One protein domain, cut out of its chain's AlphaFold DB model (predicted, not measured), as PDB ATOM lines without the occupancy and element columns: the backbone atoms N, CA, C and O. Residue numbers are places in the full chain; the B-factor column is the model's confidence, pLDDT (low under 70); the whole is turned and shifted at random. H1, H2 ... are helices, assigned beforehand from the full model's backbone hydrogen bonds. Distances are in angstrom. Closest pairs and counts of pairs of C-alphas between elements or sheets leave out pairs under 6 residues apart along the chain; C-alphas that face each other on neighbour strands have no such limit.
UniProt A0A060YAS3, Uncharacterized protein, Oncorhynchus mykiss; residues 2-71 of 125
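Overview. This is residues 2 to 71 of the 125 residues of an uncharacterized protein of Oncorhynchus mykiss (UniProt A0A060YAS3). Two long helices, H1 and H2, make an open V: the last residues of H1 meet the first half of H2, and the link between them loops out at the corner, where residues 25 to 30 stick out. The shorter H3 packs on the second half of H2 by its own first residues, while residues 2 to 15 of H1 form a free arm. The printed part has 70 residues with three named helices, in the order H1, H2, H3, and no named strand; the class is all helix. It is only just loose, close to extended, with a radius of gyration of the C-alphas of 16.3 A, and its outline is flat, 42 by 39 by 19 A.

Arrangement. H1, residues 2 to 20, touches H2, residues 31 to 53, with residues 19 to 20 alone. H2 touches H1 with residues 35 to 39 alone, and the closest C-alphas of the two, those of Val 20 and Cys 39, are 5.4 A apart. The lines of H1 and H2 are about perpendicular, at 82 degrees. H2 touches H3, residues 59 to 70, with residues 44 to 52 alone, and H3 touches H2 with residues 59 to 63 alone. Their closest C-alphas, those of Ala 48 and Tyr 59, are 4.8 A apart. H2 and H3 run opposite ways at a steep tilt of 55 degrees. H1 and H3 are apart. In H1, H2 and H3 every O i to N i+4 pair is within hydrogen-bond range.

Along the chain. H1 begins at C-alpha 2, (-27.117, 67.878, -20.220), and is 27.0 A long from first to last C-alpha. H2, the longest helix with 23 residues, begins at C-alpha 31, (1.805, 50.345, -31.281), and measures 32.6 A. H3 measures 16.9 A and ends at C-alpha 70, (-13.356, 35.284, -42.376).

Size, cuts and confidence. The two C-alphas farthest apart are those of Leu 3 and Arg 71, at 45.8 A. The link from H1 to H2 is short, with 10 residues, and the link from H2 to H3 is tight, with 5. The printed part has no cut. Its mean pLDDT is 93.2, and no printed residue is under 70.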
ATOM      1  N   GLN A   2     -28.492  67.681 -19.717       74.56
ATOM      2  CA  GLN A   2     -27.117  67.878 -20.220       74.56
ATOM      3  C   GLN A   2     -26.007  67.245 -19.352       74.56
ATOM      4  O   GLN A   2     -25.133  66.581 -19.890       74.56
ATOM      5  N   LEU A   3     -26.079  67.344 -18.017       84.56
ATOM      6  CA  LEU A   3     -25.057  66.767 -17.123       84.56
ATOM      7  C   LEU A   3     -24.989  65.228 -17.185       84.56
ATOM      8  O   LEU A   3     -23.907  64.653 -17.163       84.56
ATOM      9  N   LYS A   4     -26.146  64.563 -17.313       86.94
ATOM     10  CA  LYS A   4     -26.222  63.097 -17.456       86.94
ATOM     11  C   LYS A   4     -25.593  62.636 -18.774       86.94
ATOM     12  O   LYS A   4     -24.883  61.640 -18.785       86.94
ATOM     13  N   GLY A   5     -25.825  63.384 -19.856       90.81
ATOM     14  CA  GLY A   5     -25.209  63.118 -21.158       90.81
ATOM     15  C   GLY A   5     -23.691  63.295 -21.133       90.81
ATOM     16  O   GLY A   5     -22.973  62.427 -21.617       90.81
ATOM     17  N   ILE A   6     -23.197  64.365 -20.501       93.44
ATOM     18  CA  ILE A   6     -21.754  64.605 -20.334       93.44
ATOM     19  C   ILE A   6     -21.111  63.484 -19.510       93.44
ATOM     20  O   ILE A   6     -20.091  62.932 -19.912       93.44
ATOM     21  N   PHE A   7     -21.721  63.108 -18.385       95.06
ATOM     22  CA  PHE A   7     -21.208  62.035 -17.538       95.06
ATOM     23  C   PHE A   7     -21.151  60.686 -18.270       95.06
ATOM     24  O   PHE A   7     -20.160  59.964 -18.157       95.06
ATOM     25  N   LEU A   8     -22.184  60.364 -19.056       94.81
ATOM     26  CA  LEU A   8     -22.222  59.149 -19.867       94.81
ATOM     27  C   LEU A   8     -21.105  59.141 -20.920       94.81
ATOM     28  O   LEU A   8     -20.399  58.145 -21.044       94.81
ATOM     29  N   LEU A   9     -20.910  60.256 -21.630       95.75
ATOM     30  CA  LEU A   9     -19.862  60.388 -22.643       95.75
ATOM     31  C   LEU A   9     -18.463  60.208 -22.038       95.75
ATOM     32  O   LEU A   9     -17.654  59.451 -22.571       95.75
ATOM     33  N   LEU A  10     -18.188  60.869 -20.908       96.31
ATOM     34  CA  LEU A  10     -16.902  60.762 -20.217       96.31
ATOM     35  C   LEU A  10     -16.646  59.340 -19.718       96.31
ATOM     36  O   LEU A  10     -15.546  58.820 -19.894       96.31
ATOM     37  N   SER A  11     -17.665  58.698 -19.144       96.62
ATOM     38  CA  SER A  11     -17.558  57.319 -18.666       96.62
ATOM     39  C   SER A  11     -17.282  56.362 -19.823       96.62
ATOM     40  O   SER A  11     -16.357  55.560 -19.746       96.62
ATOM     41  N   LEU A  12     -18.031  56.481 -20.925       96.25
ATOM     42  CA  LEU A  12     -17.834  55.651 -22.111       96.25
ATOM     43  C   LEU A  12     -16.427  55.834 -22.694       96.25
ATOM     44  O   LEU A  12     -15.763  54.846 -23.002       96.25
ATOM     45  N   GLY A  13     -15.948  57.077 -22.792       96.62
ATOM     46  CA  GLY A  13     -14.594  57.381 -23.252       96.62
ATOM     47  C   GLY A  13     -13.516  56.791 -22.341       96.62
ATOM     48  O   GLY A  13     -12.572  56.177 -22.834       96.62
ATOM     49  N   ALA A  14     -13.682  56.904 -21.021       96.62
ATOM     50  CA  ALA A  14     -12.749  56.347 -20.045       96.62
ATOM     51  C   ALA A  14     -12.691  54.812 -20.113       96.62
ATOM     52  O   ALA A  14     -11.601  54.251 -20.200       96.62
ATOM     53  N   PHE A  15     -13.842  54.131 -20.145       96.06
ATOM     54  CA  PHE A  15     -13.887  52.670 -20.266       96.06
ATOM     55  C   PHE A  15     -13.337  52.182 -21.608       96.06
ATOM     56  O   PHE A  15     -12.580  51.216 -21.635       96.06
ATOM     57  N   THR A  16     -13.655  52.873 -22.705       93.94
ATOM     58  CA  THR A  16     -13.120  52.540 -24.035       93.94
ATOM     59  C   THR A  16     -11.605  52.704 -24.056       93.94
ATOM     60  O   THR A  16     -10.894  51.796 -24.478       93.94
ATOM     61  N   SER A  17     -11.092  53.826 -23.541       94.62
ATOM     62  CA  SER A  17      -9.652  54.062 -23.451       94.62
ATOM     63  C   SER A  17      -8.962  53.011 -22.587       94.62
ATOM     64  O   SER A  17      -7.892  52.549 -22.956       94.62
ATOM     65  N   TYR A  18      -9.558  52.632 -21.457       94.75
ATOM     66  CA  TYR A  18      -9.015  51.598 -20.580       94.75
ATOM     67  C   TYR A  18      -8.976  50.229 -21.264       94.75
ATOM     68  O   TYR A  18      -7.993  49.509 -21.145       94.75
ATOM     69  N   TYR A  19     -10.028  49.875 -22.002       94.94
ATOM     70  CA  TYR A  19     -10.119  48.578 -22.659       94.94
ATOM     71  C   TYR A  19      -9.149  48.448 -23.843       94.94
ATOM     72  O   TYR A  19      -8.490  47.414 -23.974       94.94
ATOM     73  N   VAL A  20      -9.022  49.505 -24.655       95.81
ATOM     74  CA  VAL A  20      -8.094  49.571 -25.799       95.81
ATOM     75  C   VAL A  20      -6.638  49.677 -25.342       95.81
ATOM     76  O   VAL A  20      -5.733  49.210 -26.031       95.81
ATOM     77  N   TYR A  21      -6.379  50.320 -24.201       94.62
ATOM     78  CA  TYR A  21      -5.016  50.559 -23.755       94.62
ATOM     79  C   TYR A  21      -4.343  49.290 -23.222       94.62
ATOM     80  O   TYR A  21      -4.689  48.787 -22.157       94.62
ATOM     81  N   GLN A  22      -3.300  48.841 -23.921       91.44
ATOM     82  CA  GLN A  22      -2.362  47.829 -23.450       91.44
ATOM     83  C   GLN A  22      -0.935  48.395 -23.537       91.44
ATOM     84  O   GLN A  22      -0.572  48.947 -24.580       91.44
ATOM     85  N   PRO A  23      -0.112  48.321 -22.474       91.56
ATOM     86  CA  PRO A  23       1.251  48.838 -22.518       91.56
ATOM     87  C   PRO A  23       2.115  48.001 -23.473       91.56
ATOM     88  O   PRO A  23       2.419  46.841 -23.204       91.56
ATOM     89  N   ILE A  24       2.524  48.605 -24.594       92.19
ATOM     90  CA  ILE A  24       3.370  47.978 -25.619       92.19
ATOM     91  C   ILE A  24       4.801  48.545 -25.549       92.19
ATOM     92  O   ILE A  24       4.950  49.770 -25.454       92.19
ATOM     93  N   PRO A  25       5.851  47.695 -25.635       93.62
ATOM     94  CA  PRO A  25       7.253  48.105 -25.546       93.62
ATOM     95  C   PRO A  25       7.667  49.235 -26.483       93.62
ATOM     96  O   PRO A  25       7.166  49.353 -27.604       93.62
ATOM     97  N   ASP A  26       8.675  50.009 -26.055       89.62
ATOM     98  CA  ASP A  26       8.966  51.276 -26.718       89.62
ATOM     99  C   ASP A  26       9.484  51.192 -28.158       89.62
ATOM    100  O   ASP A  26       9.358  52.124 -28.952       89.62
ATOM    101  N   LYS A  27      10.046  50.037 -28.495       94.06
ATOM    102  CA  LYS A  27      10.748  49.786 -29.752       94.06
ATOM    103  C   LYS A  27       9.819  49.450 -30.917       94.06
ATOM    104  O   LYS A  27      10.297  49.302 -32.033       94.06
ATOM    105  N   ILE A  28       8.524  49.281 -30.660       93.00
ATOM    106  CA  ILE A  28       7.543  49.005 -31.706       93.00
ATOM    107  C   ILE A  28       7.045  50.340 -32.253       93.00
ATOM    108  O   ILE A  28       6.534  51.167 -31.497       93.00
ATOM    109  N   GLU A  29       7.192  50.539 -33.562       91.69
ATOM    110  CA  GLU A  29       6.765  51.767 -34.239       91.69
ATOM    111  C   GLU A  29       5.233  51.915 -34.208       91.69
ATOM    112  O   GLU A  29       4.696  52.920 -33.749       91.69
ATOM    113  N   GLU A  30       4.506  50.871 -34.613       94.00
ATOM    114  CA  GLU A  30       3.058  50.921 -34.869       94.00
ATOM    115  C   GLU A  30       2.215  50.365 -33.710       94.00
ATOM    116  O   GLU A  30       1.395  49.458 -33.863       94.00
ATOM    117  N   ARG A  31       2.418  50.902 -32.504       93.88
ATOM    118  CA  ARG A  31       1.805  50.345 -31.281       93.88
ATOM    119  C   ARG A  31       0.294  50.440 -31.252       93.88
ATOM    120  O   ARG A  31      -0.365  49.507 -30.818       93.88
ATOM    121  N   TRP A  32      -0.254  51.555 -31.716       91.38
ATOM    122  CA  TRP A  32      -1.696  51.769 -31.718       91.38
ATOM    123  C   TRP A  32      -2.413  50.732 -32.597       91.38
ATOM    124  O   TRP A  32      -3.487  50.273 -32.217       91.38
ATOM    125  N   LYS A  33      -1.800  50.294 -33.713       93.56
ATOM    126  CA  LYS A  33      -2.331  49.204 -34.546       93.56
ATOM    127  C   LYS A  33      -2.386  47.912 -33.745       93.56
ATOM    128  O   LYS A  33      -3.437  47.289 -33.678       93.56
ATOM    129  N   LEU A  34      -1.292  47.566 -33.066       93.56
ATOM    130  CA  LEU A  34      -1.245  46.373 -32.218       93.56
ATOM    131  C   LEU A  34      -2.243  46.429 -31.059       93.56
ATOM    132  O   LEU A  34      -2.889  45.427 -30.785       93.56
ATOM    133  N   MET A  35      -2.408  47.582 -30.405       95.19
ATOM    134  CA  MET A  35      -3.392  47.762 -29.330       95.19
ATOM    135  C   MET A  35      -4.821  47.558 -29.839       95.19
ATOM    136  O   MET A  35      -5.615  46.887 -29.187       95.19
ATOM    137  N   LEU A  36      -5.154  48.098 -31.017       94.81
ATOM    138  CA  LEU A  36      -6.466  47.888 -31.632       94.81
ATOM    139  C   LEU A  36      -6.680  46.426 -32.036       94.81
ATOM    140  O   LEU A  36      -7.760  45.888 -31.805       94.81
ATOM    141  N   THR A  37      -5.662  45.776 -32.599       92.25
ATOM    142  CA  THR A  37      -5.716  44.355 -32.963       92.25
ATOM    143  C   THR A  37      -5.880  43.458 -31.732       92.25
ATOM    144  O   THR A  37      -6.740  42.582 -31.730       92.25
ATOM    145  N   ASP A  38      -5.125  43.697 -30.659       92.88
ATOM    146  CA  ASP A  38      -5.271  42.983 -29.382       92.88
ATOM    147  C   ASP A  38      -6.667  43.192 -28.777       92.88
ATOM    148  O   ASP A  38      -7.356  42.229 -28.433       92.88
ATOM    149  N   CYS A  39      -7.133  44.443 -28.742       95.69
ATOM    150  CA  CYS A  39      -8.478  44.799 -28.302       95.69
ATOM    151  C   CYS A  39      -9.562  44.050 -29.097       95.69
ATOM    152  O   CYS A  39     -10.550  43.586 -28.517       95.69
ATOM    153  N   PHE A  40      -9.394  43.903 -30.413       92.44
ATOM    154  CA  PHE A  40     -10.303  43.134 -31.260       92.44
ATOM    155  C   PHE A  40     -10.325  41.651 -30.864       92.44
ATOM    156  O   PHE A  40     -11.394  41.123 -30.555       92.44
ATOM    157  N   PHE A  41      -9.162  41.000 -30.755       90.75
ATOM    158  CA  PHE A  41      -9.082  39.583 -30.376       90.75
ATOM    159  C   PHE A  41      -9.600  39.296 -28.960       90.75
ATOM    160  O   PHE A  41     -10.283  38.291 -28.739       90.75
ATOM    161  N   ARG A  42      -9.349  40.192 -27.999       94.12
ATOM    162  CA  ARG A  42      -9.932  40.105 -26.649       94.12
ATOM    163  C   ARG A  42     -11.455  40.185 -26.687       94.12
ATOM    164  O   ARG A  42     -12.129  39.428 -25.994       94.12
ATOM    165  N   SER A  43     -12.001  41.048 -27.541       94.62
ATOM    166  CA  SER A  43     -13.452  41.184 -27.705       94.62
ATOM    167  C   SER A  43     -14.079  39.924 -28.302       94.62
ATOM    168  O   SER A  43     -15.120  39.485 -27.818       94.62
ATOM    169  N   LEU A  44     -13.428  39.304 -29.294       93.06
ATOM    170  CA  LEU A  44     -13.854  38.009 -29.836       93.06
ATOM    171  C   LEU A  44     -13.794  36.899 -28.780       93.06
ATOM    172  O   LEU A  44     -14.725  36.106 -28.679       93.06
ATOM    173  N   SER A  45     -12.749  36.885 -27.950       93.62
ATOM    174  CA  SER A  45     -12.621  35.913 -26.858       93.62
ATOM    175  C   SER A  45     -13.756  36.052 -25.840       93.62
ATOM    176  O   SER A  45     -14.402  35.066 -25.508       93.62
ATOM    177  N   HIS A  46     -14.077  37.277 -25.414       96.25
ATOM    178  CA  HIS A  46     -15.210  37.518 -24.518       96.25
ATOM    179  C   HIS A  46     -16.555  37.138 -25.144       96.25
ATOM    180  O   HIS A  46     -17.447  36.666 -24.441       96.25
ATOM    181  N   LEU A  47     -16.717  37.328 -26.456       94.88
ATOM    182  CA  LEU A  47     -17.907  36.875 -27.172       94.88
ATOM    183  C   LEU A  47     -18.013  35.342 -27.170       94.88
ATOM    184  O   LEU A  47     -19.106  34.812 -26.971       94.88
ATOM    185  N   ALA A  48     -16.895  34.641 -27.360       95.69
ATOM    186  CA  ALA A  48     -16.834  33.186 -27.296       95.69
ATOM    187  C   ALA A  48     -17.155  32.664 -25.884       95.69
ATOM    188  O   ALA A  48     -18.035  31.815 -25.749       95.69
ATOM    189  N   ASP A  49     -16.558  33.249 -24.840       97.25
ATOM    190  CA  ASP A  49     -16.879  32.933 -23.440       97.25
ATOM    191  C   ASP A  49     -18.370  33.154 -23.149       97.25
ATOM    192  O   ASP A  49     -19.043  32.319 -22.549       97.25
ATOM    193  N   PHE A  50     -18.921  34.286 -23.598       97.56
ATOM    194  CA  PHE A  50     -20.331  34.612 -23.400       97.56
ATOM    195  C   PHE A  50     -21.263  33.623 -24.114       97.56
ATOM    196  O   PHE A  50     -22.271  33.205 -23.547       97.56
ATOM    197  N   SER A  51     -20.920  33.215 -25.337       97.44
ATOM    198  CA  SER A  51     -21.648  32.182 -26.082       97.44
ATOM    199  C   SER A  51     -21.640  30.836 -25.353       97.44
ATOM    200  O   SER A  51     -22.674  30.163 -25.296       97.44
ATOM    201  N   GLU A  52     -20.504  30.460 -24.766       97.00
ATOM    202  CA  GLU A  52     -20.376  29.232 -23.982       97.00
ATOM    203  C   GLU A  52     -21.204  29.297 -22.695       97.00
ATOM    204  O   GLU A  52     -21.947  28.362 -22.396       97.00
ATOM    205  N   LEU A  53     -21.183  30.431 -21.987       97.50
ATOM    206  CA  LEU A  53     -22.012  30.658 -20.797       97.50
ATOM    207  C   LEU A  53     -23.515  30.561 -21.089       97.50
ATOM    208  O   LEU A  53     -24.283  30.115 -20.237       97.50
ATOM    209  N   LEU A  54     -23.945  30.968 -22.285       97.50
ATOM    210  CA  LEU A  54     -25.329  30.818 -22.741       97.50
ATOM    211  C   LEU A  54     -25.662  29.396 -23.228       97.50
ATOM    212  O   LEU A  54     -26.825  29.117 -23.525       97.50
ATOM    213  N   GLY A  55     -24.674  28.502 -23.325       96.31
ATOM    214  CA  GLY A  55     -24.838  27.138 -23.826       96.31
ATOM    215  C   GLY A  55     -25.064  27.049 -25.338       96.31
ATOM    216  O   GLY A  55     -25.601  26.048 -25.809       96.31
ATOM    217  N   LEU A  56     -24.697  28.084 -26.105       96.25
ATOM    218  CA  LEU A  56     -24.901  28.117 -27.559       96.25
ATOM    219  C   LEU A  56     -23.846  27.288 -28.298       96.25
ATOM    220  O   LEU A  56     -24.177  26.492 -29.175       96.25
ATOM    221  N   LYS A  57     -22.573  27.506 -27.961       95.12
ATOM    222  CA  LYS A  57     -21.416  26.809 -28.530       95.12
ATOM    223  C   LYS A  57     -20.216  26.987 -27.605       95.12
ATOM    224  O   LYS A  57     -20.106  28.041 -26.981       95.12
ATOM    225  N   ASP A  58     -19.346  25.986 -27.536       95.94
ATOM    226  CA  ASP A  58     -18.088  26.062 -26.794       95.94
ATOM    227  C   ASP A  58     -17.142  27.119 -27.388       95.94
ATOM    228  O   ASP A  58     -17.240  27.457 -28.575       95.94
ATOM    229  N   TYR A  59     -16.210  27.619 -26.572       93.56
ATOM    230  CA  TYR A  59     -15.259  28.659 -26.960       93.56
ATOM    231  C   TYR A  59     -14.544  28.361 -28.290       93.56
ATOM    232  O   TYR A  59     -14.558  29.184 -29.209       93.56
ATOM    233  N   MET A  60     -13.972  27.161 -28.443       93.56
ATOM    234  CA  MET A  60     -13.261  26.766 -29.668       93.56
ATOM    235  C   MET A  60     -14.194  26.659 -30.866       93.56
ATOM    236  O   MET A  60     -13.854  27.091 -31.968       93.56
ATOM    237  N   GLY A  61     -15.403  26.161 -30.651       94.31
ATOM    238  CA  GLY A  61     -16.445  26.150 -31.652       94.31
ATOM    239  C   GLY A  61     -16.777  27.550 -32.178       94.31
ATOM    240  O   GLY A  61     -16.974  27.709 -33.389       94.31
ATOM    241  N   VAL A  62     -16.855  28.565 -31.315       94.12
ATOM    242  CA  VAL A  62     -17.093  29.957 -31.735       94.12
ATOM    243  C   VAL A  62     -15.893  30.506 -32.502       94.12
ATOM    244  O   VAL A  62     -16.079  31.069 -33.579       94.12
ATOM    245  N   MET A  63     -14.673  30.287 -32.011       92.50
ATOM    246  CA  MET A  63     -13.459  30.762 -32.686       92.50
ATOM    247  C   MET A  63     -13.303  30.149 -34.087       92.50
ATOM    248  O   MET A  63     -13.060  30.872 -35.049       92.50
ATOM    249  N   MET A  64     -13.567  28.848 -34.246       91.94
ATOM    250  CA  MET A  64     -13.572  28.192 -35.561       91.94
ATOM    251  C   MET A  64     -14.676  28.707 -36.487       91.94
ATOM    252  O   MET A  64     -14.501  28.748 -37.704       91.94
ATOM    253  N   PHE A  65     -15.826  29.104 -35.934       92.06
ATOM    254  CA  PHE A  65     -16.886  29.730 -36.723       92.06
ATOM    255  C   PHE A  65     -16.456  31.103 -37.251       92.06
ATOM    256  O   PHE A  65     -16.753  31.422 -38.399       92.06
ATOM    257  N   ILE A  66     -15.724  31.881 -36.449       88.38
ATOM    258  CA  ILE A  66     -15.155  33.163 -36.880       88.38
ATOM    259  C   ILE A  66     -14.141  32.938 -38.008       88.38
ATOM    260  O   ILE A  66     -14.303  33.533 -39.066       88.38
ATOM    261  N   THR A  67     -13.191  32.008 -37.849       87.94
ATOM    262  CA  THR A  67     -12.242  31.639 -38.920       87.94
ATOM    263  C   THR A  67     -12.960  31.248 -40.212       87.94
ATOM    264  O   THR A  67     -12.581  31.669 -41.301       87.94
ATOM    265  N   PHE A  68     -14.033  30.461 -40.111       89.25
ATOM    266  CA  PHE A  68     -14.826  30.096 -41.280       89.25
ATOM    267  C   PHE A  68     -15.509  31.309 -41.931       89.25
ATOM    268  O   PHE A  68     -15.563  31.391 -43.156       89.25
ATOM    269  N   ALA A  69     -16.029  32.242 -41.132       88.62
ATOM    270  CA  ALA A  69     -16.682  33.453 -41.623       88.62
ATOM    271  C   ALA A  69     -15.700  34.455 -42.260       88.62
ATOM    272  O   ALA A  69     -16.106  35.223 -43.129       88.62
ATOM    273  N   GLU A  70     -14.433  34.439 -41.843       84.88
ATOM    274  CA  GLU A  70     -13.356  35.284 -42.376       84.88
ATOM    275  C   GLU A  70     -12.681  34.694 -43.625       84.88
ATOM    276  O   GLU A  70     -11.912  35.390 -44.284       84.88
ATOM    277  N   ARG A  71     -12.996  33.444 -43.986       83.44
ATOM    278  CA  ARG A  71     -12.414  32.744 -45.135       83.44
ATOM    279  C   ARG A  71     -12.592  33.536 -46.434       83.44
ATOM    280  O   ARG A  71     -13.718  33.852 -46.831       83.44
TER     281      ARG A  71